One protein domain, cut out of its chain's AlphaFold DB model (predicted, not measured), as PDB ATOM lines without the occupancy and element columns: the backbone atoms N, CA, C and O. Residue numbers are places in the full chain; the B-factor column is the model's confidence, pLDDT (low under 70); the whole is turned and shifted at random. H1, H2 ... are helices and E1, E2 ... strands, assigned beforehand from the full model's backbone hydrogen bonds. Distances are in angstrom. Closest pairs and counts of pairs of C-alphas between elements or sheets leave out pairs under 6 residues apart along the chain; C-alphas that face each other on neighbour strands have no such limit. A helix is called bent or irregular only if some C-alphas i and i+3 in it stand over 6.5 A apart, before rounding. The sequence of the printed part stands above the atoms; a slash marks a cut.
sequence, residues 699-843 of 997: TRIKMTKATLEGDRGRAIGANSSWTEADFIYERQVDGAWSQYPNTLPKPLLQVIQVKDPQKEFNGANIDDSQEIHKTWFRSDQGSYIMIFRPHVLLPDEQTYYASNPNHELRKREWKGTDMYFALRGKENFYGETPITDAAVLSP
ATOM      1  N   THR A 699      10.808 -29.449  -5.862       97.56
ATOM      2  CA  THR A 699      11.588 -30.059  -6.956       97.56
ATOM      3  C   THR A 699      12.769 -29.207  -7.414       97.56
ATOM      4  O   THR A 699      12.804 -27.990  -7.236       97.56
ATOM      5  N   ARG A 700      13.762 -29.849  -8.040       96.88
ATOM      6  CA  ARG A 700      14.844 -29.166  -8.764       96.88
ATOM      7  C   ARG A 700      15.390 -30.024  -9.901       96.88
ATOM      8  O   ARG A 700      15.267 -31.246  -9.887       96.88
ATOM      9  N   ILE A 701      16.039 -29.371 -10.859       97.06
ATOM     10  CA  ILE A 701      16.815 -30.023 -11.916       97.06
ATOM     11  C   ILE A 701      18.273 -29.617 -11.698       97.06
ATOM     12  O   ILE A 701      18.557 -28.432 -11.514       97.06
ATOM     13  N   LYS A 702      19.194 -30.578 -11.713       95.56
ATOM     14  CA  LYS A 702      20.632 -30.327 -11.596       95.56
ATOM     15  C   LYS A 702      21.348 -30.724 -12.871       95.56
ATOM     16  O   LYS A 702      21.178 -31.849 -13.333       95.56
ATOM     17  N   MET A 703      22.167 -29.823 -13.399       96.12
ATOM     18  CA  MET A 703      23.022 -30.087 -14.551       96.12
ATOM     19  C   MET A 703      24.283 -30.826 -14.087       96.12
ATOM     20  O   MET A 703      25.079 -30.277 -13.324       96.12
ATOM     21  N   THR A 704      24.464 -32.070 -14.524       96.06
ATOM     22  CA  THR A 704      25.540 -32.962 -14.058       96.06
ATOM     23  C   THR A 704      26.748 -32.987 -14.989       96.06
ATOM     24  O   THR A 704      27.858 -33.244 -14.522       96.06
ATOM     25  N   LYS A 705      26.554 -32.702 -16.283       96.69
ATOM     26  CA  LYS A 705      27.612 -32.643 -17.300       96.69
ATOM     27  C   LYS A 705      27.167 -31.811 -18.509       96.69
ATOM     28  O   LYS A 705      25.979 -31.548 -18.691       96.69
ATOM     29  N   ALA A 706      28.118 -31.450 -19.369       97.12
ATOM     30  CA  ALA A 706      27.846 -31.066 -20.751       97.12
ATOM     31  C   ALA A 706      28.970 -31.519 -21.704       97.12
ATOM     32  O   ALA A 706      30.132 -31.630 -21.294       97.12
ATOM     33  N   THR A 707      28.635 -31.756 -22.976       95.00
ATOM     34  CA  THR A 707      29.578 -32.128 -24.054       95.00
ATOM     35  C   THR A 707      29.205 -31.494 -25.401       95.00
ATOM     36  O   THR A 707      28.071 -31.069 -25.606       95.00
ATOM     37  N   LEU A 708      30.151 -31.424 -26.347       92.00
ATOM     38  CA  LEU A 708      29.871 -31.133 -27.762       92.00
ATOM     39  C   LEU A 708      29.783 -32.422 -28.578       92.00
ATOM     40  O   LEU A 708      30.683 -33.255 -28.519       92.00
ATOM     41  N   GLU A 709      28.750 -32.532 -29.405       88.25
ATOM     42  CA  GLU A 709      28.462 -33.729 -30.196       88.25
ATOM     43  C   GLU A 709      27.945 -33.390 -31.603       88.25
ATOM     44  O   GLU A 709      27.687 -32.232 -31.959       88.25
ATOM     45  N   GLY A 710      27.833 -34.414 -32.446       83.06
ATOM     46  CA  GLY A 710      27.441 -34.269 -33.846       83.06
ATOM     47  C   GLY A 710      27.359 -35.593 -34.609       83.06
ATOM     48  O   GLY A 710      27.853 -36.621 -34.143       83.06
ATOM     49  N   ASP A 711      26.829 -35.559 -35.838       75.62
ATOM     50  CA  ASP A 711      26.647 -36.731 -36.728       75.62
ATOM     51  C   ASP A 711      27.985 -37.259 -37.327       75.62
ATOM     52  O   ASP A 711      28.065 -37.726 -38.468       75.62
ATOM     53  N   ARG A 712      29.074 -37.165 -36.549       64.19
ATOM     54  CA  ARG A 712      30.470 -37.461 -36.907       64.19
ATOM     55  C   ARG A 712      30.892 -36.692 -38.173       64.19
ATOM     56  O   ARG A 712      30.370 -35.622 -38.474       64.19
ATOM     57  N   GLY A 713      31.882 -37.197 -38.914       54.66
ATOM     58  CA  GLY A 713      32.495 -36.462 -40.030       54.66
ATOM     59  C   GLY A 713      31.529 -36.002 -41.136       54.66
ATOM     60  O   GLY A 713      31.770 -34.965 -41.740       54.66
ATOM     61  N   ARG A 714      30.411 -36.700 -41.395       58.50
ATOM     62  CA  ARG A 714      29.426 -36.306 -42.430       58.50
ATOM     63  C   ARG A 714      28.353 -35.333 -41.903       58.50
ATOM     64  O   ARG A 714      27.198 -35.399 -42.317       58.50
ATOM     65  N   ALA A 715      28.735 -34.396 -41.036       60.38
ATOM     66  CA  ALA A 715      27.859 -33.356 -40.492       60.38
ATOM     67  C   ALA A 715      27.506 -32.265 -41.531       60.38
ATOM     68  O   ALA A 715      28.043 -31.157 -41.486       60.38
ATOM     69  N   ILE A 716      26.638 -32.598 -42.498       61.75
ATOM     70  CA  ILE A 716      26.303 -31.761 -43.674       61.75
ATOM     71  C   ILE A 716      24.952 -31.025 -43.536       61.75
ATOM     72  O   ILE A 716      24.593 -30.215 -44.389       61.75
ATOM     73  N   GLY A 717      24.203 -31.256 -42.454       71.06
ATOM     74  CA  GLY A 717      22.966 -30.533 -42.143       71.06
ATOM     75  C   GLY A 717      23.109 -29.579 -40.955       71.06
ATOM     76  O   GLY A 717      23.931 -29.791 -40.068       71.06
ATOM     77  N   ALA A 718      22.222 -28.581 -40.868       79.12
ATOM     78  CA  ALA A 718      22.123 -27.680 -39.706       79.12
ATOM     79  C   ALA A 718      21.826 -28.412 -38.376       79.12
ATOM     80  O   ALA A 718      22.002 -27.860 -37.290       79.12
ATOM     81  N   ASN A 719      21.343 -29.656 -38.461       85.62
ATOM     82  CA  ASN A 719      20.963 -30.498 -37.328       85.62
ATOM     83  C   ASN A 719      22.097 -31.420 -36.842       85.62
ATOM     84  O   ASN A 719      21.892 -32.192 -35.902       85.62
ATOM     85  N   SER A 720      23.268 -31.358 -37.484       83.56
ATOM     86  CA  SER A 720      24.357 -32.321 -37.309       83.56
ATOM     87  C   SER A 720      25.404 -31.935 -36.269       83.56
ATOM     88  O   SER A 720      26.457 -32.569 -36.197       83.56
ATOM     89  N   SER A 721      25.153 -30.897 -35.470       87.19
ATOM     90  CA  SER A 721      26.009 -30.523 -34.342       87.19
ATOM     91  C   SER A 721      25.199 -29.888 -33.217       87.19
ATOM     92  O   SER A 721      24.369 -29.001 -33.444       87.19
ATOM     93  N   TRP A 722      25.443 -30.356 -32.000       92.75
ATOM     94  CA  TRP A 722      24.707 -29.986 -30.800       92.75
ATOM     95  C   TRP A 722      25.630 -29.965 -29.576       92.75
ATOM     96  O   TRP A 722      26.802 -30.337 -29.637       92.75
ATOM     97  N   THR A 723      25.089 -29.453 -28.483       95.19
ATOM     98  CA  THR A 723      25.624 -29.552 -27.131       95.19
ATOM     99  C   THR A 723      24.713 -30.514 -26.380       95.19
ATOM    100  O   THR A 723      23.491 -30.363 -26.460       95.19
ATOM    101  N   GLU A 724      25.264 -31.503 -25.694       96.62
ATOM    102  CA  GLU A 724      24.501 -32.346 -24.771       96.62
ATOM    103  C   GLU A 724      24.583 -31.745 -23.372       96.62
ATOM    104  O   GLU A 724      25.604 -31.177 -22.978       96.62
ATOM    105  N   ALA A 725      23.457 -31.798 -22.673       97.88
ATOM    106  CA  ALA A 725      23.259 -31.249 -21.346       97.88
ATOM    107  C   ALA A 725      22.681 -32.365 -20.472       97.88
ATOM    108  O   ALA A 725      21.488 -32.666 -20.569       97.88
ATOM    109  N   ASP A 726      23.544 -33.008 -19.687       97.69
ATOM    110  CA  ASP A 726      23.202 -34.137 -18.823       97.69
ATOM    111  C   ASP A 726      22.593 -33.595 -17.529       97.69
ATOM    112  O   ASP A 726      23.091 -32.622 -16.949       97.69
ATOM    113  N   PHE A 727      21.522 -34.222 -17.050       96.94
ATOM    114  CA  PHE A 727      20.819 -33.759 -15.861       96.94
ATOM    115  C   PHE A 727      20.267 -34.899 -15.008       96.94
ATOM    116  O   PHE A 727      19.984 -36.000 -15.477       96.94
ATOM    117  N   ILE A 728      20.029 -34.579 -13.738       95.94
ATOM    118  CA  ILE A 728      19.117 -35.328 -12.872       95.94
ATOM    119  C   ILE A 728      18.004 -34.400 -12.390       95.94
ATOM    120  O   ILE A 728      18.208 -33.198 -12.209       95.94
ATOM    121  N   TYR A 729      16.824 -34.964 -12.171       95.31
ATOM    122  CA  TYR A 729      15.702 -34.291 -11.530       95.31
ATOM    123  C   TYR A 729      15.485 -34.917 -10.146       95.31
ATOM    124  O   TYR A 729      15.486 -36.137  -9.972       95.31
ATOM    125  N   GLU A 730      15.376 -34.058  -9.138       96.25
ATOM    126  CA  GLU A 730      15.312 -34.418  -7.723       96.25
ATOM    127  C   GLU A 730      14.073 -33.798  -7.072       96.25
ATOM    128  O   GLU A 730      13.580 -32.746  -7.493       96.25
ATOM    129  N   ARG A 731      13.604 -34.441  -6.005       96.25
ATOM    130  CA  ARG A 731      12.428 -34.059  -5.224       96.25
ATOM    131  C   ARG A 731      12.745 -34.020  -3.729       96.25
ATOM    132  O   ARG A 731      13.604 -34.771  -3.267       96.25
ATOM    133  N   GLN A 732      12.046 -33.181  -2.974       95.12
ATOM    134  CA  GLN A 732      12.191 -33.047  -1.527       95.12
ATOM    135  C   GLN A 732      10.960 -33.610  -0.810       95.12
ATOM    136  O   GLN A 732       9.891 -33.010  -0.870       95.12
ATOM    137  N   VAL A 733      11.115 -34.728  -0.105       92.00
ATOM    138  CA  VAL A 733      10.058 -35.331   0.726       92.00
ATOM    139  C   VAL A 733      10.390 -35.055   2.189       92.00
ATOM    140  O   VAL A 733      11.470 -35.423   2.641       92.00
ATOM    141  N   ASP A 734       9.500 -34.360   2.908       86.81
ATOM    142  CA  ASP A 734       9.647 -34.000   4.331       86.81
ATOM    143  C   ASP A 734      11.068 -33.522   4.719       86.81
ATOM    144  O   ASP A 734      11.685 -33.972   5.683       86.81
ATOM    145  N   GLY A 735      11.608 -32.590   3.930       86.19
ATOM    146  CA  GLY A 735      12.936 -31.991   4.108       86.19
ATOM    147  C   GLY A 735      14.064 -32.684   3.340       86.19
ATOM    148  O   GLY A 735      15.024 -32.012   2.946       86.19
ATOM    149  N   ALA A 736      13.948 -33.983   3.061       90.81
ATOM    150  CA  ALA A 736      15.002 -34.795   2.457       90.81
ATOM    151  C   ALA A 736      14.961 -34.768   0.920       90.81
ATOM    152  O   ALA A 736      13.960 -35.126   0.301       90.81
ATOM    153  N   TRP A 737      16.074 -34.378   0.291       95.31
ATOM    154  CA  TRP A 737      16.232 -34.445  -1.166       95.31
ATOM    155  C   TRP A 737      16.580 -35.864  -1.627       95.31
ATOM    156  O   TRP A 737      17.468 -36.503  -1.068       95.31
ATOM    157  N   SER A 738      15.905 -36.323  -2.677       93.25
ATOM    158  CA  SER A 738      16.069 -37.637  -3.307       93.25
ATOM    159  C   SER A 738      15.976 -37.515  -4.831       93.25
ATOM    160  O   SER A 738      15.360 -36.579  -5.346       93.25
ATOM    161  N   GLN A 739      16.569 -38.456  -5.570       94.62
ATOM    162  CA  GLN A 739      16.333 -38.558  -7.013       94.62
ATOM    163  C   GLN A 739      14.866 -38.935  -7.270       94.62
ATOM    164  O   GLN A 739      14.291 -39.754  -6.554       94.62
ATOM    165  N   TYR A 740      14.254 -38.325  -8.283       94.50
ATOM    166  CA  TYR A 740      12.863 -38.579  -8.652       94.50
ATOM    167  C   TYR A 740      12.681 -40.037  -9.142       94.50
ATOM    168  O   TYR A 740      13.398 -40.447 -10.060       94.50
ATOM    169  N   PRO A 741      11.750 -40.827  -8.571       91.12
ATOM    170  CA  PRO A 741      11.555 -42.230  -8.947       91.12
ATOM    171  C   PRO A 741      11.091 -42.455 -10.393       91.12
ATOM    172  O   PRO A 741      10.184 -41.787 -10.885       91.12
ATOM    173  N   ASN A 742      11.637 -43.488 -11.041       88.31
ATOM    174  CA  ASN A 742      11.237 -43.916 -12.392       88.31
ATOM    175  C   ASN A 742       9.836 -44.564 -12.455       88.31
ATOM    176  O   ASN A 742       9.327 -44.803 -13.544       88.31
ATOM    177  N   THR A 743       9.222 -44.862 -11.305       85.88
ATOM    178  CA  THR A 743       7.841 -45.365 -11.179       85.88
ATOM    179  C   THR A 743       6.781 -44.263 -11.296       85.88
ATOM    180  O   THR A 743       5.590 -44.560 -11.360       85.88
ATOM    181  N   LEU A 744       7.194 -42.993 -11.335       91.50
ATOM    182  CA  LEU A 744       6.320 -41.838 -11.527       91.50
ATOM    183  C   LEU A 744       6.314 -41.373 -12.994       91.50
ATOM    184  O   LEU A 744       7.266 -41.646 -13.729       91.50
ATOM    185  N   PRO A 745       5.289 -40.616 -13.436       94.06
ATOM    186  CA  PRO A 745       5.254 -40.041 -14.778       94.06
ATOM    187  C   PRO A 745       6.530 -39.252 -15.100       94.06
ATOM    188  O   PRO A 745       6.963 -38.416 -14.302       94.06
ATOM    189  N   LYS A 746       7.130 -39.501 -16.274       93.81
ATOM    190  CA  LYS A 746       8.376 -38.839 -16.692       93.81
ATOM    191  C   LYS A 746       8.180 -37.312 -16.738       93.81
ATOM    192  O   LYS A 746       7.260 -36.853 -17.422       93.81
ATOM    193  N   PRO A 747       9.041 -36.509 -16.091       95.31
ATOM    194  CA  PRO A 747       8.976 -35.057 -16.213       95.31
ATOM    195  C   PRO A 747       9.356 -34.552 -17.605       95.31
ATOM    196  O   PRO A 747      10.280 -35.067 -18.239       95.31
ATOM    197  N   LEU A 748       8.641 -33.526 -18.077       94.50
ATOM    198  CA  LEU A 748       8.887 -32.898 -19.379       94.50
ATOM    199  C   LEU A 748       9.631 -31.572 -19.228       94.50
ATOM    200  O   LEU A 748       9.336 -30.766 -18.340       94.50
ATOM    201  N   LEU A 749      10.586 -31.344 -20.129       96.00
ATOM    202  CA  LEU A 749      11.537 -30.236 -20.082       96.00
ATOM    203  C   LEU A 749      11.462 -29.361 -21.336       96.00
ATOM    204  O   LEU A 749      11.384 -29.854 -22.459       96.00
ATOM    205  N   GLN A 750      11.570 -28.049 -21.141       96.31
ATOM    206  CA  GLN A 750      11.714 -27.054 -22.199       96.31
ATOM    207  C   GLN A 750      13.131 -26.468 -22.180       96.31
ATOM    208  O   GLN A 750      13.616 -26.032 -21.135       96.31
ATOM    209  N   VAL A 751      13.769 -26.392 -23.350       98.25
ATOM    210  CA  VAL A 751      15.002 -25.611 -23.549       98.25
ATOM    211  C   VAL A 751      14.655 -24.121 -23.521       98.25
ATOM    212  O   VAL A 751      13.829 -23.672 -24.318       98.25
ATOM    213  N   ILE A 752      15.296 -23.364 -22.629       98.19
ATOM    214  CA  ILE A 752      15.158 -21.905 -22.501       98.19
ATOM    215  C   ILE A 752      16.519 -21.228 -22.700       98.19
ATOM    216  O   ILE A 752      17.555 -21.802 -22.364       98.19
ATOM    217  N   GLN A 753      16.540 -20.005 -23.231       98.06
ATOM    218  CA  GLN A 753      17.772 -19.229 -23.395       98.06
ATOM    219  C   GLN A 753      18.031 -18.371 -22.149       98.06
ATOM    220  O   GLN A 753      17.103 -17.798 -21.577       98.06
ATOM    221  N   VAL A 754      19.296 -18.242 -21.752       98.12
ATOM    222  CA  VAL A 754      19.763 -17.379 -20.658       98.12
ATOM    223  C   VAL A 754      20.666 -16.286 -21.240       98.12
ATOM    224  O   VAL A 754      21.553 -16.568 -22.044       98.12
ATOM    225  N   LYS A 755      20.434 -15.025 -20.859       96.12
ATOM    226  CA  LYS A 755      21.161 -13.855 -21.387       96.12
ATOM    227  C   LYS A 755      22.441 -13.582 -20.598       96.12
ATOM    228  O   LYS A 755      23.479 -13.313 -21.192       96.12
ATOM    229  N   ASP A 756      22.374 -13.696 -19.273       95.56
ATOM    230  CA  ASP A 756      23.517 -13.625 -18.367       95.56
ATOM    231  C   ASP A 756      23.507 -14.837 -17.411       95.56
ATOM    232  O   ASP A 756      22.651 -14.902 -16.520       95.56
ATOM    233  N   PRO A 757      24.439 -15.798 -17.564       95.38
ATOM    234  CA  PRO A 757      24.477 -17.020 -16.765       95.38
ATOM    235  C   PRO A 757      25.066 -16.815 -15.357       95.38
ATOM    236  O   PRO A 757      25.206 -17.781 -14.615       95.38
ATOM    237  N   GLN A 758      25.470 -15.597 -14.977       93.06
ATOM    238  CA  GLN A 758      25.890 -15.276 -13.604       93.06
ATOM    239  C   GLN A 758      24.736 -14.714 -12.758       93.06
ATOM    240  O   GLN A 758      24.796 -14.748 -11.529       93.06
ATOM    241  N   LYS A 759      23.670 -14.219 -13.400       93.56
ATOM    242  CA  LYS A 759      22.435 -13.763 -12.741       93.56
ATOM    243  C   LYS A 759      21.460 -14.924 -12.516       93.56
ATOM    244  O   LYS A 759      21.636 -16.012 -13.054       93.56
ATOM    245  N   GLU A 760      20.409 -14.695 -11.727       92.38
ATOM    246  CA  GLU A 760      19.322 -15.672 -11.584       92.38
ATOM    247  C   GLU A 760      18.560 -15.884 -12.899       92.38
ATOM    248  O   GLU A 760      18.362 -14.952 -13.684       92.38
ATOM    249  N   PHE A 761      18.111 -17.115 -13.147       95.56
ATOM    250  CA  PHE A 761      17.462 -17.506 -14.403       95.56
ATOM    251  C   PHE A 761      15.960 -17.183 -14.376       95.56
ATOM    252  O   PHE A 761      15.111 -18.063 -14.485       95.56
ATOM    253  N   ASN A 762      15.617 -15.906 -14.189       94.00
ATOM    254  CA  ASN A 762      14.237 -15.443 -14.061       94.00
ATOM    255  C   ASN A 762      13.961 -14.134 -14.826       94.00
ATOM    256  O   ASN A 762      14.874 -13.438 -15.280       94.00
ATOM    257  N   GLY A 763      12.669 -13.821 -14.980       92.94
ATOM    258  CA  GLY A 763      12.182 -12.565 -15.553       92.94
ATOM    259  C   GLY A 763      12.858 -12.196 -16.877       92.94
ATOM    260  O   GLY A 763      12.955 -13.002 -17.797       92.94
ATOM    261  N   ALA A 764      13.365 -10.966 -16.963       94.44
ATOM    262  CA  ALA A 764      13.999 -10.455 -18.175       94.44
ATOM    263  C   ALA A 764      15.351 -11.115 -18.529       94.44
ATOM    264  O   ALA A 764      15.826 -10.909 -19.647       94.44
ATOM    265  N   ASN A 765      15.974 -11.902 -17.636       97.25
ATOM    266  CA  ASN A 765      17.259 -12.566 -17.906       97.25
ATOM    267  C   ASN A 765      17.127 -13.801 -18.819       97.25
ATOM    268  O   ASN A 765      18.119 -14.270 -19.372       97.25
ATOM    269  N   ILE A 766      15.912 -14.314 -19.006       97.44
ATOM    270  CA  ILE A 766      15.647 -15.517 -19.801       97.44
ATOM    271  C   ILE A 766      14.787 -15.217 -21.033       97.44
ATOM    272  O   ILE A 766      14.214 -14.131 -21.174       97.44
ATOM    273  N   ASP A 767      14.743 -16.176 -21.950       97.31
ATOM    274  CA  ASP A 767      13.705 -16.317 -22.970       97.31
ATOM    275  C   ASP A 767      13.219 -17.773 -22.943       97.31
ATOM    276  O   ASP A 767      13.963 -18.711 -23.240       97.31
ATOM    277  N   ASP A 768      11.980 -17.947 -22.497       95.94
ATOM    278  CA  ASP A 768      11.274 -19.216 -22.325       95.94
ATOM    279  C   ASP A 768      10.163 -19.397 -23.375       95.94
ATOM    280  O   ASP A 768       9.213 -20.162 -23.177       95.94
ATOM    281  N   SER A 769      10.277 -18.708 -24.514       96.31
ATOM    282  CA  SER A 769       9.322 -18.820 -25.610       96.31
ATOM    283  C   SER A 769       9.355 -20.197 -26.279       96.31
ATOM    284  O   SER A 769      10.368 -20.904 -26.324       96.31
ATOM    285  N   GLN A 770       8.219 -20.572 -26.871       95.38
ATOM    286  CA  GLN A 770       8.128 -21.784 -27.686       95.38
ATOM    287  C   GLN A 770       8.998 -21.702 -28.950       95.38
ATOM    288  O   GLN A 770       9.427 -22.735 -29.452       95.38
ATOM    289  N   GLU A 771       9.317 -20.503 -29.447       95.25
ATOM    290  CA  GLU A 771      10.201 -20.345 -30.607       95.25
ATOM    291  C   GLU A 771      11.675 -20.573 -30.252       95.25
ATOM    292  O   GLU A 771      12.382 -21.210 -31.034       95.25
ATOM    293  N   ILE A 772      12.136 -20.169 -29.058       96.50
ATOM    294  CA  ILE A 772      13.452 -20.584 -28.545       96.50
ATOM    295  C   ILE A 772      13.520 -22.107 -28.418       96.50
ATOM    296  O   ILE A 772      14.464 -22.714 -28.925       96.50
ATOM    297  N   HIS A 773      12.498 -22.734 -27.828       97.12
ATOM    298  CA  HIS A 773      12.465 -24.189 -27.694       97.12
ATOM    299  C   HIS A 773      12.526 -24.884 -29.065       97.12
ATOM    300  O   HIS A 773      13.461 -25.641 -29.306       97.12
ATOM    301  N   LYS A 774      11.621 -24.559 -30.001       95.44
ATOM    302  CA  LYS A 774      11.597 -25.121 -31.370       95.44
ATOM    303  C   LYS A 774      12.883 -24.888 -32.167       95.44
ATOM    304  O   LYS A 774      13.213 -25.697 -33.027       95.44
ATOM    305  N   THR A 775      13.572 -23.767 -31.946       95.25
ATOM    306  CA  THR A 775      14.778 -23.411 -32.716       95.25
ATOM    307  C   THR A 775      16.019 -24.149 -32.219       95.25
ATOM    308  O   THR A 775      16.903 -24.451 -33.022       95.25
ATOM    309  N   TRP A 776      16.096 -24.439 -30.915       96.69
ATOM    310  CA  TRP A 776      17.325 -24.910 -30.271       96.69
ATOM    311  C   TRP A 776      17.243 -26.320 -29.676       96.69
ATOM    312  O   TRP A 776      18.284 -26.946 -29.510       96.69
ATOM    313  N   PHE A 777      16.059 -26.868 -29.411       97.00
ATOM    314  CA  PHE A 777      15.895 -28.267 -29.002       97.00
ATOM    315  C   PHE A 777      16.051 -29.222 -30.193       97.00
ATOM    316  O   PHE A 777      15.389 -29.053 -31.216       97.00
ATOM    317  N   ARG A 778      16.901 -30.245 -30.043       94.94
ATOM    318  CA  ARG A 778      17.021 -31.372 -30.982       94.94
ATOM    319  C   ARG A 778      16.190 -32.564 -30.511       94.94
ATOM    320  O   ARG A 778      15.377 -33.072 -31.277       94.94
ATOM    321  N   SER A 779      16.408 -32.992 -29.269       95.12
ATOM    322  CA  SER A 779      15.763 -34.166 -28.668       95.12
ATOM    323  C   SER A 779      16.056 -34.276 -27.166       95.12
ATOM    324  O   SER A 779      17.059 -33.762 -26.670       95.12
ATOM    325  N   ASP A 780      15.176 -34.981 -26.458       93.81
ATOM    326  CA  ASP A 780      15.298 -35.408 -25.059       93.81
ATOM    327  C   ASP A 780      15.571 -36.916 -25.045       93.81
ATOM    328  O   ASP A 780      14.913 -37.668 -25.766       93.81
ATOM    329  N   GLN A 781      16.574 -37.353 -24.284       93.44
ATOM    330  CA  GLN A 781      17.030 -38.747 -24.200       93.44
ATOM    331  C   GLN A 781      16.862 -39.334 -22.783       93.44
ATOM    332  O   GLN A 781      17.410 -40.387 -22.470       93.44
ATOM    333  N   GLY A 782      16.089 -38.676 -21.911       87.56
ATOM    334  CA  GLY A 782      15.790 -39.121 -20.545       87.56
ATOM    335  C   GLY A 782      16.785 -38.616 -19.504       87.56
ATOM    336  O   GLY A 782      16.368 -37.972 -18.546       87.56
ATOM    337  N   SER A 783      18.077 -38.874 -19.710       90.12
ATOM    338  CA  SER A 783      19.173 -38.422 -18.834       90.12
ATOM    339  C   SER A 783      19.933 -37.197 -19.358       90.12
ATOM    340  O   SER A 783      20.689 -36.578 -18.613       90.12
ATOM    341  N   TYR A 784      19.740 -36.835 -20.629       96.31
ATOM    342  CA  TYR A 784      20.334 -35.650 -21.244       96.31
ATOM    343  C   TYR A 784      19.426 -35.059 -22.329       96.31
ATOM    344  O   TYR A 784      18.560 -35.738 -22.893       96.31
ATOM    345  N   ILE A 785      19.621 -33.771 -22.619       97.19
ATOM    346  CA  ILE A 785      18.959 -33.052 -23.714       97.19
ATOM    347  C   ILE A 785      19.998 -32.552 -24.713       97.19
ATOM    348  O   ILE A 785      21.050 -32.031 -24.348       97.19
ATOM    349  N   MET A 786      19.669 -32.695 -25.993       96.94
ATOM    350  CA  MET A 786      20.495 -32.288 -27.122       96.94
ATOM    351  C   MET A 786      20.037 -30.904 -27.609       96.94
ATOM    352  O   MET A 786      18.884 -30.723 -28.013       96.94
ATOM    353  N   ILE A 787      20.939 -29.922 -27.580       97.19
ATOM    354  CA  ILE A 787      20.683 -28.509 -27.906       97.19
ATOM    355  C   ILE A 787      21.506 -28.114 -29.137       97.19
ATOM    356  O   ILE A 787      22.732 -28.176 -29.104       97.19
ATOM    357  N   PHE A 788      20.880 -27.690 -30.234       94.88
ATOM    358  CA  PHE A 788      21.594 -27.306 -31.457       94.88
ATOM    359  C   PHE A 788      22.635 -26.197 -31.218       94.88
ATOM    360  O   PHE A 788      22.427 -25.274 -30.424       94.88
ATOM    361  N   ARG A 789      23.758 -26.260 -31.945       92.75
ATOM    362  CA  ARG A 789      24.807 -25.226 -31.898       92.75
ATOM    363  C   ARG A 789      24.532 -24.076 -32.876       92.75
ATOM    364  O   ARG A 789      24.038 -24.324 -33.981       92.75
ATOM    365  N   PRO A 790      24.853 -22.817 -32.525       93.88
ATOM    366  CA  PRO A 790      24.746 -21.701 -33.455       93.88
ATOM    367  C   PRO A 790      25.825 -21.791 -34.549       93.88
ATOM    368  O   PRO A 790      26.971 -22.158 -34.300       93.88
ATOM    369  N   HIS A 791      25.460 -21.484 -35.789       91.25
ATOM    370  CA  HIS A 791      26.281 -21.712 -36.978       91.25
ATOM    371  C   HIS A 791      26.932 -20.417 -37.468       91.25
ATOM    372  O   HIS A 791      26.234 -19.443 -37.751       91.25
ATOM    373  N   VAL A 792      28.254 -20.405 -37.649       91.75
ATOM    374  CA  VAL A 792      28.918 -19.292 -38.348       91.75
ATOM    375  C   VAL A 792      28.769 -19.498 -39.848       91.75
ATOM    376  O   VAL A 792      29.195 -20.532 -40.364       91.75
ATOM    377  N   LEU A 793      28.156 -18.537 -40.539       89.12
ATOM    378  CA  LEU A 793      27.911 -18.601 -41.981       89.12
ATOM    379  C   LEU A 793      29.016 -17.909 -42.796       89.12
ATOM    380  O   LEU A 793      29.653 -16.954 -42.349       89.12
ATOM    381  N   LEU A 794      29.225 -18.406 -44.011       85.31
ATOM    382  CA  LEU A 794      30.048 -17.817 -45.064       85.31
ATOM    383  C   LEU A 794      29.275 -16.709 -45.805       85.31
ATOM    384  O   LEU A 794      28.044 -16.752 -45.827       85.31
ATOM    385  N   PRO A 795      29.948 -15.766 -46.493       87.00
ATOM    386  CA  PRO A 795      29.274 -14.712 -47.257       87.00
ATOM    387  C   PRO A 795      28.274 -15.233 -48.306       87.00
ATOM    388  O   PRO A 795      27.181 -14.679 -48.432       87.00
ATOM    389  N   ASP A 796      28.593 -16.330 -49.005       85.75
ATOM    390  CA  ASP A 796      27.663 -16.970 -49.950       85.75
ATOM    391  C   ASP A 796      26.455 -17.598 -49.244       85.75
ATOM    392  O   ASP A 796      25.337 -17.461 -49.724       85.75
ATOM    393  N   GLU A 797      26.645 -18.248 -48.090       86.75
ATOM    394  CA  GLU A 797      25.541 -18.813 -47.298       86.75
ATOM    395  C   GLU A 797      24.627 -17.696 -46.773       86.75
ATOM    396  O   GLU A 797      23.405 -17.789 -46.888       86.75
ATOM    397  N   GLN A 798      25.202 -16.606 -46.255       89.12
ATOM    398  CA  GLN A 798      24.446 -15.428 -45.819       89.12
ATOM    399  C   GLN A 798      23.643 -14.812 -46.967       89.12
ATOM    400  O   GLN A 798      22.486 -14.445 -46.765       89.12
ATOM    401  N   THR A 799      24.231 -14.732 -48.164       89.69
ATOM    402  CA  THR A 799      23.583 -14.188 -49.367       89.69
ATOM    403  C   THR A 799      22.481 -15.116 -49.883       89.69
ATOM    404  O   THR A 799      21.362 -14.671 -50.131       89.69
ATOM    405  N   TYR A 800      22.759 -16.417 -49.985       86.88
ATOM    406  CA  TYR A 800      21.835 -17.429 -50.499       86.88
ATOM    407  C   TYR A 800      20.622 -17.629 -49.578       86.88
ATOM    408  O   TYR A 800      19.486 -17.673 -50.047       86.88
ATOM    409  N   TYR A 801      20.833 -17.691 -48.258       87.62
ATOM    410  CA  TYR A 801      19.749 -17.847 -47.282       87.62
ATOM    411  C   TYR A 801      19.089 -16.522 -46.862       87.62
ATOM    412  O   TYR A 801      18.124 -16.550 -46.097       87.62
ATOM    413  N   ALA A 802      19.529 -15.361 -47.371       88.75
ATOM    414  CA  ALA A 802      18.904 -14.066 -47.069       88.75
ATOM    415  C   ALA A 802      17.417 -14.015 -47.464       88.75
ATOM    416  O   ALA A 802      16.616 -13.402 -46.759       88.75
ATOM    417  N   SER A 803      17.048 -14.678 -48.565       88.69
ATOM    418  CA  SER A 803      15.673 -14.772 -49.074       88.69
ATOM    419  C   SER A 803      14.824 -15.847 -48.381       88.69
ATOM    420  O   SER A 803      13.606 -15.856 -48.546       88.69
ATOM    421  N   ASN A 804      15.438 -16.737 -47.592       88.94
ATOM    422  CA  ASN A 804      14.759 -17.817 -46.878       88.94
ATOM    423  C   ASN A 804      15.063 -17.752 -45.366       88.94
ATOM    424  O   ASN A 804      15.857 -18.551 -44.856       88.94
ATOM    425  N   PRO A 805      14.421 -16.829 -44.620       83.50
ATOM    426  CA  PRO A 805      14.645 -16.673 -43.180       83.50
ATOM    427  C   PRO A 805      14.248 -17.914 -42.367       83.50
ATOM    428  O   PRO A 805      14.744 -18.097 -41.259       83.50
ATOM    429  N   ASN A 806      13.401 -18.786 -42.925       87.69
ATOM    430  CA  ASN A 806      12.965 -20.028 -42.294       87.69
ATOM    431  C   ASN A 806      13.950 -21.194 -42.484       87.69
ATOM    432  O   ASN A 806      13.724 -22.258 -41.910       87.69
ATOM    433  N   HIS A 807      15.029 -21.030 -43.256       89.56
ATOM    434  CA  HIS A 807      16.051 -22.065 -43.391       89.56
ATOM    435  C   HIS A 807      16.834 -22.241 -42.082       89.56
ATOM    436  O   HIS A 807      17.261 -21.265 -41.466       89.56
ATOM    437  N   GLU A 808      17.086 -23.485 -41.669       89.44
ATOM    438  CA  GLU A 808      17.649 -23.785 -40.344       89.44
ATOM    439  C   GLU A 808      19.036 -23.164 -40.101       89.44
ATOM    440  O   GLU A 808      19.282 -22.634 -39.019       89.44
ATOM    441  N   LEU A 809      19.904 -23.113 -41.124       87.25
ATOM    442  CA  LEU A 809      21.196 -22.409 -41.038       87.25
ATOM    443  C   LEU A 809      21.043 -20.900 -40.763       87.25
ATOM    444  O   LEU A 809      21.935 -20.299 -40.174       87.25
ATOM    445  N   ARG A 810      19.928 -20.284 -41.183       90.00
ATOM    446  CA  ARG A 810      19.652 -18.850 -41.010       90.00
ATOM    447  C   ARG A 810      18.930 -18.555 -39.696       90.00
ATOM    448  O   ARG A 810      19.287 -17.576 -39.040       90.00
ATOM    449  N   LYS A 811      17.994 -19.416 -39.276       91.88
ATOM    450  CA  LYS A 811      17.398 -19.386 -37.926       91.88
ATOM    451  C   LYS A 811      18.472 -19.480 -36.843       91.88
ATOM    452  O   LYS A 811      18.471 -18.692 -35.903       91.88
ATOM    453  N   ARG A 812      19.409 -20.421 -37.006       93.19
ATOM    454  CA  ARG A 812      20.475 -20.725 -36.040       93.19
ATOM    455  C   ARG A 812      21.813 -20.053 -36.365       93.19
ATOM    456  O   ARG A 812      22.849 -20.497 -35.884       93.19
ATOM    457  N   GLU A 813      21.817 -18.989 -37.166       93.31
ATOM    458  CA  GLU A 813      23.035 -18.226 -37.465       93.31
ATOM    459  C   GLU A 813      23.595 -17.559 -36.197       93.31
ATOM    460  O   GLU A 813      22.891 -16.818 -35.508       93.31
ATOM    461  N   TRP A 814      24.882 -17.764 -35.926       94.75
ATOM    462  CA  TRP A 814      25.591 -17.125 -34.823       94.75
ATOM    463  C   TRP A 814      25.742 -15.617 -35.053       94.75
ATOM    464  O   TRP A 814      26.244 -15.183 -36.090       94.75
ATOM    465  N   LYS A 815      25.341 -14.805 -34.068       91.94
ATOM    466  CA  LYS A 815      25.305 -13.333 -34.173       91.94
ATOM    467  C   LYS A 815      26.516 -12.623 -33.545       91.94
ATOM    468  O   LYS A 815      26.449 -11.430 -33.272       91.94
ATOM    469  N   GLY A 816      27.619 -13.343 -33.316       91.31
ATOM    470  CA  GLY A 816      28.855 -12.788 -32.744       91.31
ATOM    471  C   GLY A 816      28.903 -12.744 -31.210       91.31
ATOM    472  O   GLY A 816      29.851 -12.201 -30.649       91.31
ATOM    473  N   THR A 817      27.903 -13.309 -30.531       91.75
ATOM    474  CA  THR A 817      27.787 -13.355 -29.065       91.75
ATOM    475  C   THR A 817      27.696 -14.796 -28.574       91.75
ATOM    476  O   THR A 817      26.968 -15.598 -29.161       91.75
ATOM    477  N   ASP A 818      28.387 -15.125 -27.484       93.50
ATOM    478  CA  ASP A 818      28.235 -16.414 -26.797       93.50
ATOM    479  C   ASP A 818      26.766 -16.614 -26.352       93.50
ATOM    480  O   ASP A 818      26.070 -15.651 -26.020       93.50
ATOM    481  N   MET A 819      26.276 -17.857 -26.378       96.00
ATOM    482  CA  MET A 819      24.870 -18.196 -26.125       96.00
ATOM    483  C   MET A 819      24.742 -19.241 -25.022       96.00
ATOM    484  O   MET A 819      25.410 -20.271 -25.071       96.00
ATOM    485  N   TYR A 820      23.837 -19.008 -24.072       97.75
ATOM    486  CA  TYR A 820      23.634 -19.886 -22.922       97.75
ATOM    487  C   TYR A 820      22.211 -20.441 -22.908       97.75
ATOM    488  O   TYR A 820      21.257 -19.720 -23.204       97.75
ATOM    489  N   PHE A 821      22.069 -21.709 -22.539       98.44
ATOM    490  CA  PHE A 821      20.782 -22.387 -22.408       98.44
ATOM    491  C   PHE A 821      20.636 -23.033 -21.033       98.44
ATOM    492  O   PHE A 821      21.618 -23.450 -20.427       98.44
ATOM    493  N   ALA A 822      19.402 -23.131 -20.560       98.06
ATOM    494  CA  ALA A 822      19.016 -23.867 -19.363       98.06
ATOM    495  C   ALA A 822      17.803 -24.753 -19.689       98.06
ATOM    496  O   ALA A 822      17.162 -24.590 -20.733       98.06
ATOM    497  N   LEU A 823      17.481 -25.690 -18.799       97.50
ATOM    498  CA  LEU A 823      16.307 -26.555 -18.933       97.50
ATOM    499  C   LEU A 823      15.270 -26.139 -17.887       97.50
ATOM    500  O   LEU A 823      15.625 -25.932 -16.728       97.50
ATOM    501  N   ARG A 824      14.000 -26.013 -18.286       96.69
ATOM    502  CA  ARG A 824      12.872 -25.726 -17.386       96.69
ATOM    503  C   ARG A 824      11.873 -26.882 -17.366       96.69
ATOM    504  O   ARG A 824      11.433 -27.317 -18.426       96.69
ATOM    505  N   GLY A 825      11.433 -27.283 -16.177       96.38
ATOM    506  CA  GLY A 825      10.309 -28.193 -15.969       96.38
ATOM    507  C   GLY A 825       8.964 -27.630 -16.434       96.38
ATOM    508  O   GLY A 825       8.652 -26.459 -16.209       96.38
ATOM    509  N   LYS A 826       8.174 -28.466 -17.109       94.06
ATOM    510  CA  LYS A 826       6.861 -28.112 -17.673       94.06
ATOM    511  C   LYS A 826       5.726 -28.948 -17.102       94.06
ATOM    512  O   LYS A 826       4.672 -28.398 -16.814       94.06
ATOM    513  N   GLU A 827       5.954 -30.250 -16.964       95.69
ATOM    514  CA  GLU A 827       4.960 -31.234 -16.534       95.69
ATOM    515  C   GLU A 827       5.626 -32.270 -15.624       95.69
ATOM    516  O   GLU A 827       6.821 -32.539 -15.760       95.69
ATOM    517  N   ASN A 828       4.839 -32.842 -14.712       96.25
ATOM    518  CA  ASN A 828       5.246 -33.819 -13.695       96.25
ATOM    519  C   ASN A 828       6.307 -33.312 -12.684       96.25
ATOM    520  O   ASN A 828       7.068 -34.086 -12.114       96.25
ATOM    521  N   PHE A 829       6.336 -31.997 -12.429       97.50
ATOM    522  CA  PHE A 829       7.176 -31.338 -11.410       97.50
ATOM    523  C   PHE A 829       6.363 -30.860 -10.188       97.50
ATOM    524  O   PHE A 829       6.642 -29.822  -9.598       97.50
ATOM    525  N   TYR A 830       5.316 -31.597  -9.815       97.12
ATOM    526  CA  TYR A 830       4.401 -31.300  -8.704       97.12
ATOM    527  C   TYR A 830       3.832 -29.872  -8.764       97.12
ATOM    528  O   TYR A 830       3.789 -29.170  -7.754       97.12
ATOM    529  N   GLY A 831       3.429 -29.418  -9.954       94.56
ATOM    530  CA  GLY A 831       2.928 -28.056 -10.181       94.56
ATOM    531  C   GLY A 831       3.991 -26.948 -10.172       94.56
ATOM    532  O   GLY A 831       3.641 -25.775 -10.285       94.56
ATOM    533  N   GLU A 832       5.277 -27.281 -10.046       96.06
ATOM    534  CA  GLU A 832       6.380 -26.328 -10.174       96.06
ATOM    535  C   GLU A 832       6.926 -26.259 -11.604       96.06
ATOM    536  O   GLU A 832       6.729 -27.149 -12.429       96.06
ATOM    537  N   THR A 833       7.682 -25.198 -11.887       96.00
ATOM    538  CA  THR A 833       8.453 -25.059 -13.128       96.00
ATOM    539  C   THR A 833       9.933 -24.812 -12.806       96.00
ATOM    540  O   THR A 833      10.431 -23.707 -13.061       96.00
ATOM    541  N   PRO A 834      10.636 -25.783 -12.183       96.94
ATOM    542  CA  PRO A 834      12.035 -25.623 -11.795       96.94
ATOM    543  C   PRO A 834      12.910 -25.354 -13.019       96.94
ATOM    544  O   PRO A 834      12.589 -25.773 -14.130       96.94
ATOM    545  N   ILE A 835      14.029 -24.664 -12.819       97.31
ATOM    546  CA  ILE A 835      15.042 -24.410 -13.851       97.31
ATOM    547  C   ILE A 835      16.359 -25.024 -13.364       97.31
ATOM    548  O   ILE A 835      16.580 -25.093 -12.155       97.31
ATOM    549  N   THR A 836      17.211 -25.491 -14.279       96.88
ATOM    550  CA  THR A 836      18.529 -26.038 -13.929       96.88
ATOM    551  C   THR A 836      19.371 -25.068 -13.101       96.88
ATOM    552  O   THR A 836      19.426 -23.872 -13.386       96.88
ATOM    553  N   ASP A 837      20.067 -25.609 -12.101       94.69
ATOM    554  CA  ASP A 837      21.036 -24.901 -11.250       94.69
ATOM    555  C   ASP A 837      22.180 -24.224 -12.031       94.69
ATOM    556  O   ASP A 837      22.724 -23.206 -11.595       94.69
ATOM    557  N   ALA A 838      22.505 -24.755 -13.210       97.06
ATOM    558  CA  ALA A 838      23.441 -24.175 -14.159       97.06
ATOM    559  C   ALA A 838      22.845 -24.014 -15.565       97.06
ATOM    560  O   ALA A 838      21.975 -24.771 -16.004       97.06
ATOM    561  N   ALA A 839      23.376 -23.034 -16.294       97.94
ATOM    562  CA  ALA A 839      23.254 -22.932 -17.739       97.94
ATOM    563  C   ALA A 839      24.435 -23.640 -18.430       97.94
ATOM    564  O   ALA A 839      25.496 -23.846 -17.835       97.94
ATOM    565  N   VAL A 840      24.278 -23.960 -19.710       98.12
ATOM    566  CA  VAL A 840      25.323 -24.494 -20.589       98.12
ATOM    567  C   VAL A 840      25.589 -23.526 -21.741       98.12
ATOM    568  O   VAL A 840      24.657 -23.000 -22.353       98.12
ATOM    569  N   LEU A 841      26.862 -23.264 -22.041       97.19
ATOM    570  CA  LEU A 841      27.276 -22.580 -23.270       97.19
ATOM    571  C   LEU A 841      26.958 -23.473 -24.485       97.19
ATOM    572  O   LEU A 841      27.449 -24.590 -24.548       97.19
ATOM    573  N   SER A 842      26.220 -22.979 -25.480       95.50
ATOM    574  CA  SER A 842      26.154 -23.614 -26.806       95.50
ATOM    575  C   SER A 842      27.079 -22.838 -27.754       95.50
ATOM    576  O   SER A 842      26.685 -21.780 -28.259       95.50
ATOM    577  N   PRO A 843      28.341 -23.277 -27.933       93.12
ATOM    578  CA  PRO A 843      29.352 -22.507 -28.647       93.12
ATOM    579  C   PRO A 843      29.153 -22.573 -30.159       93.12
ATOM    580  O   PRO A 843      28.658 -23.574 -30.695       93.12
TER     581      PRO A 843
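Overview. This is residues 699 to 843 of the 997 residues of an uncharacterized protein of Bacteroides pyogenes F0041 (UniProt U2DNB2). A long, strongly twisted hairpin, E1 with E2, makes the long axis of a larger sheet, and a small sheet, E4 E7 E8, lies partly face to face with it. E3 extends the hairpin at one end, E5 and E6 join its other half, H1 packs on E4, and H2 with H3 makes a small head at the end opposite E3. The printed part has 145 residues, three named helices and eight named strands, in the order E1 E2 E3 E4 H1 E5 E6 H2 H3 E7 E8, a mixed class. The larger sheet is branched and the smaller runs E4 E7 E8, both antiparallel. The whole is compact, with a radius of gyration of the C-alphas of 16.7 A, yet elongated, spanning 60 by 34 by 22 A.

Arrangement. Start with E1, residues 699 to 710, which bends by 63 degrees at residue 707 and forms a hairpin with E2, residues 721 to 733, at 164 degrees; look for N 702 and O 728, 2.8 A apart. E3, residues 736 to 739, continues the meander, each strand the antiparallel neighbour of the one before; N 731 and O 738 are 2.8 A apart. On the same side of E2 as E3 you find E6, residues 784 to 788, with N 723 and O 787 at 2.8 A. E5, residues 777 to 780, forms a hairpin with E6; N 778 and O 786 are 2.9 A apart. In the other sheet E7, residues 820 to 827, is the inner strand: E4, residues 748 to 754, has N 750 and O 824 at 2.8 A, and E8, residues 839 to 841, has N 840 and O 821 at 2.8 A. Between the sheets, the closest C-alphas of E4 and E5 are those of Val 751 and Phe 777, 6.1 A apart. H1, residues 770 to 776, is on the sheet E4 E7 E8 at a height of 4.6 A, over none of its strands; it only grazes the branched sheet. H2, residues 795 to 803, touches H3, residues 808 to 811, closest at the C-alphas of Tyr 801 and Arg 810, 6.4 A. Every O i to N i+4 pair is within hydrogen-bond range in H1, 4 of 5 in H2, and H3 is too short for one.

Along the chain. Find C-alpha 699 at (11.588, -30.059, -6.956), where E1 begins its 31.5 A. E2 covers 38.8 A to C-alpha 733 at (10.058, -35.331, 0.726). E4 covers 19.0 A, E7 22.8 A and H2 13.7 A; H2 is only just irregular, C-alphas 800 and 803 being 6.9 A apart. E8 ends at C-alpha 841, (27.276, -22.580, -23.270).

Size, cuts and confidence. The C-alphas farthest apart are those of Asp 734 and Asp 796, 59.7 A. The printed part has no cut; the links E4 to H1 and E7 to E8 are long. Residues 712 to 716 are under pLDDT 70.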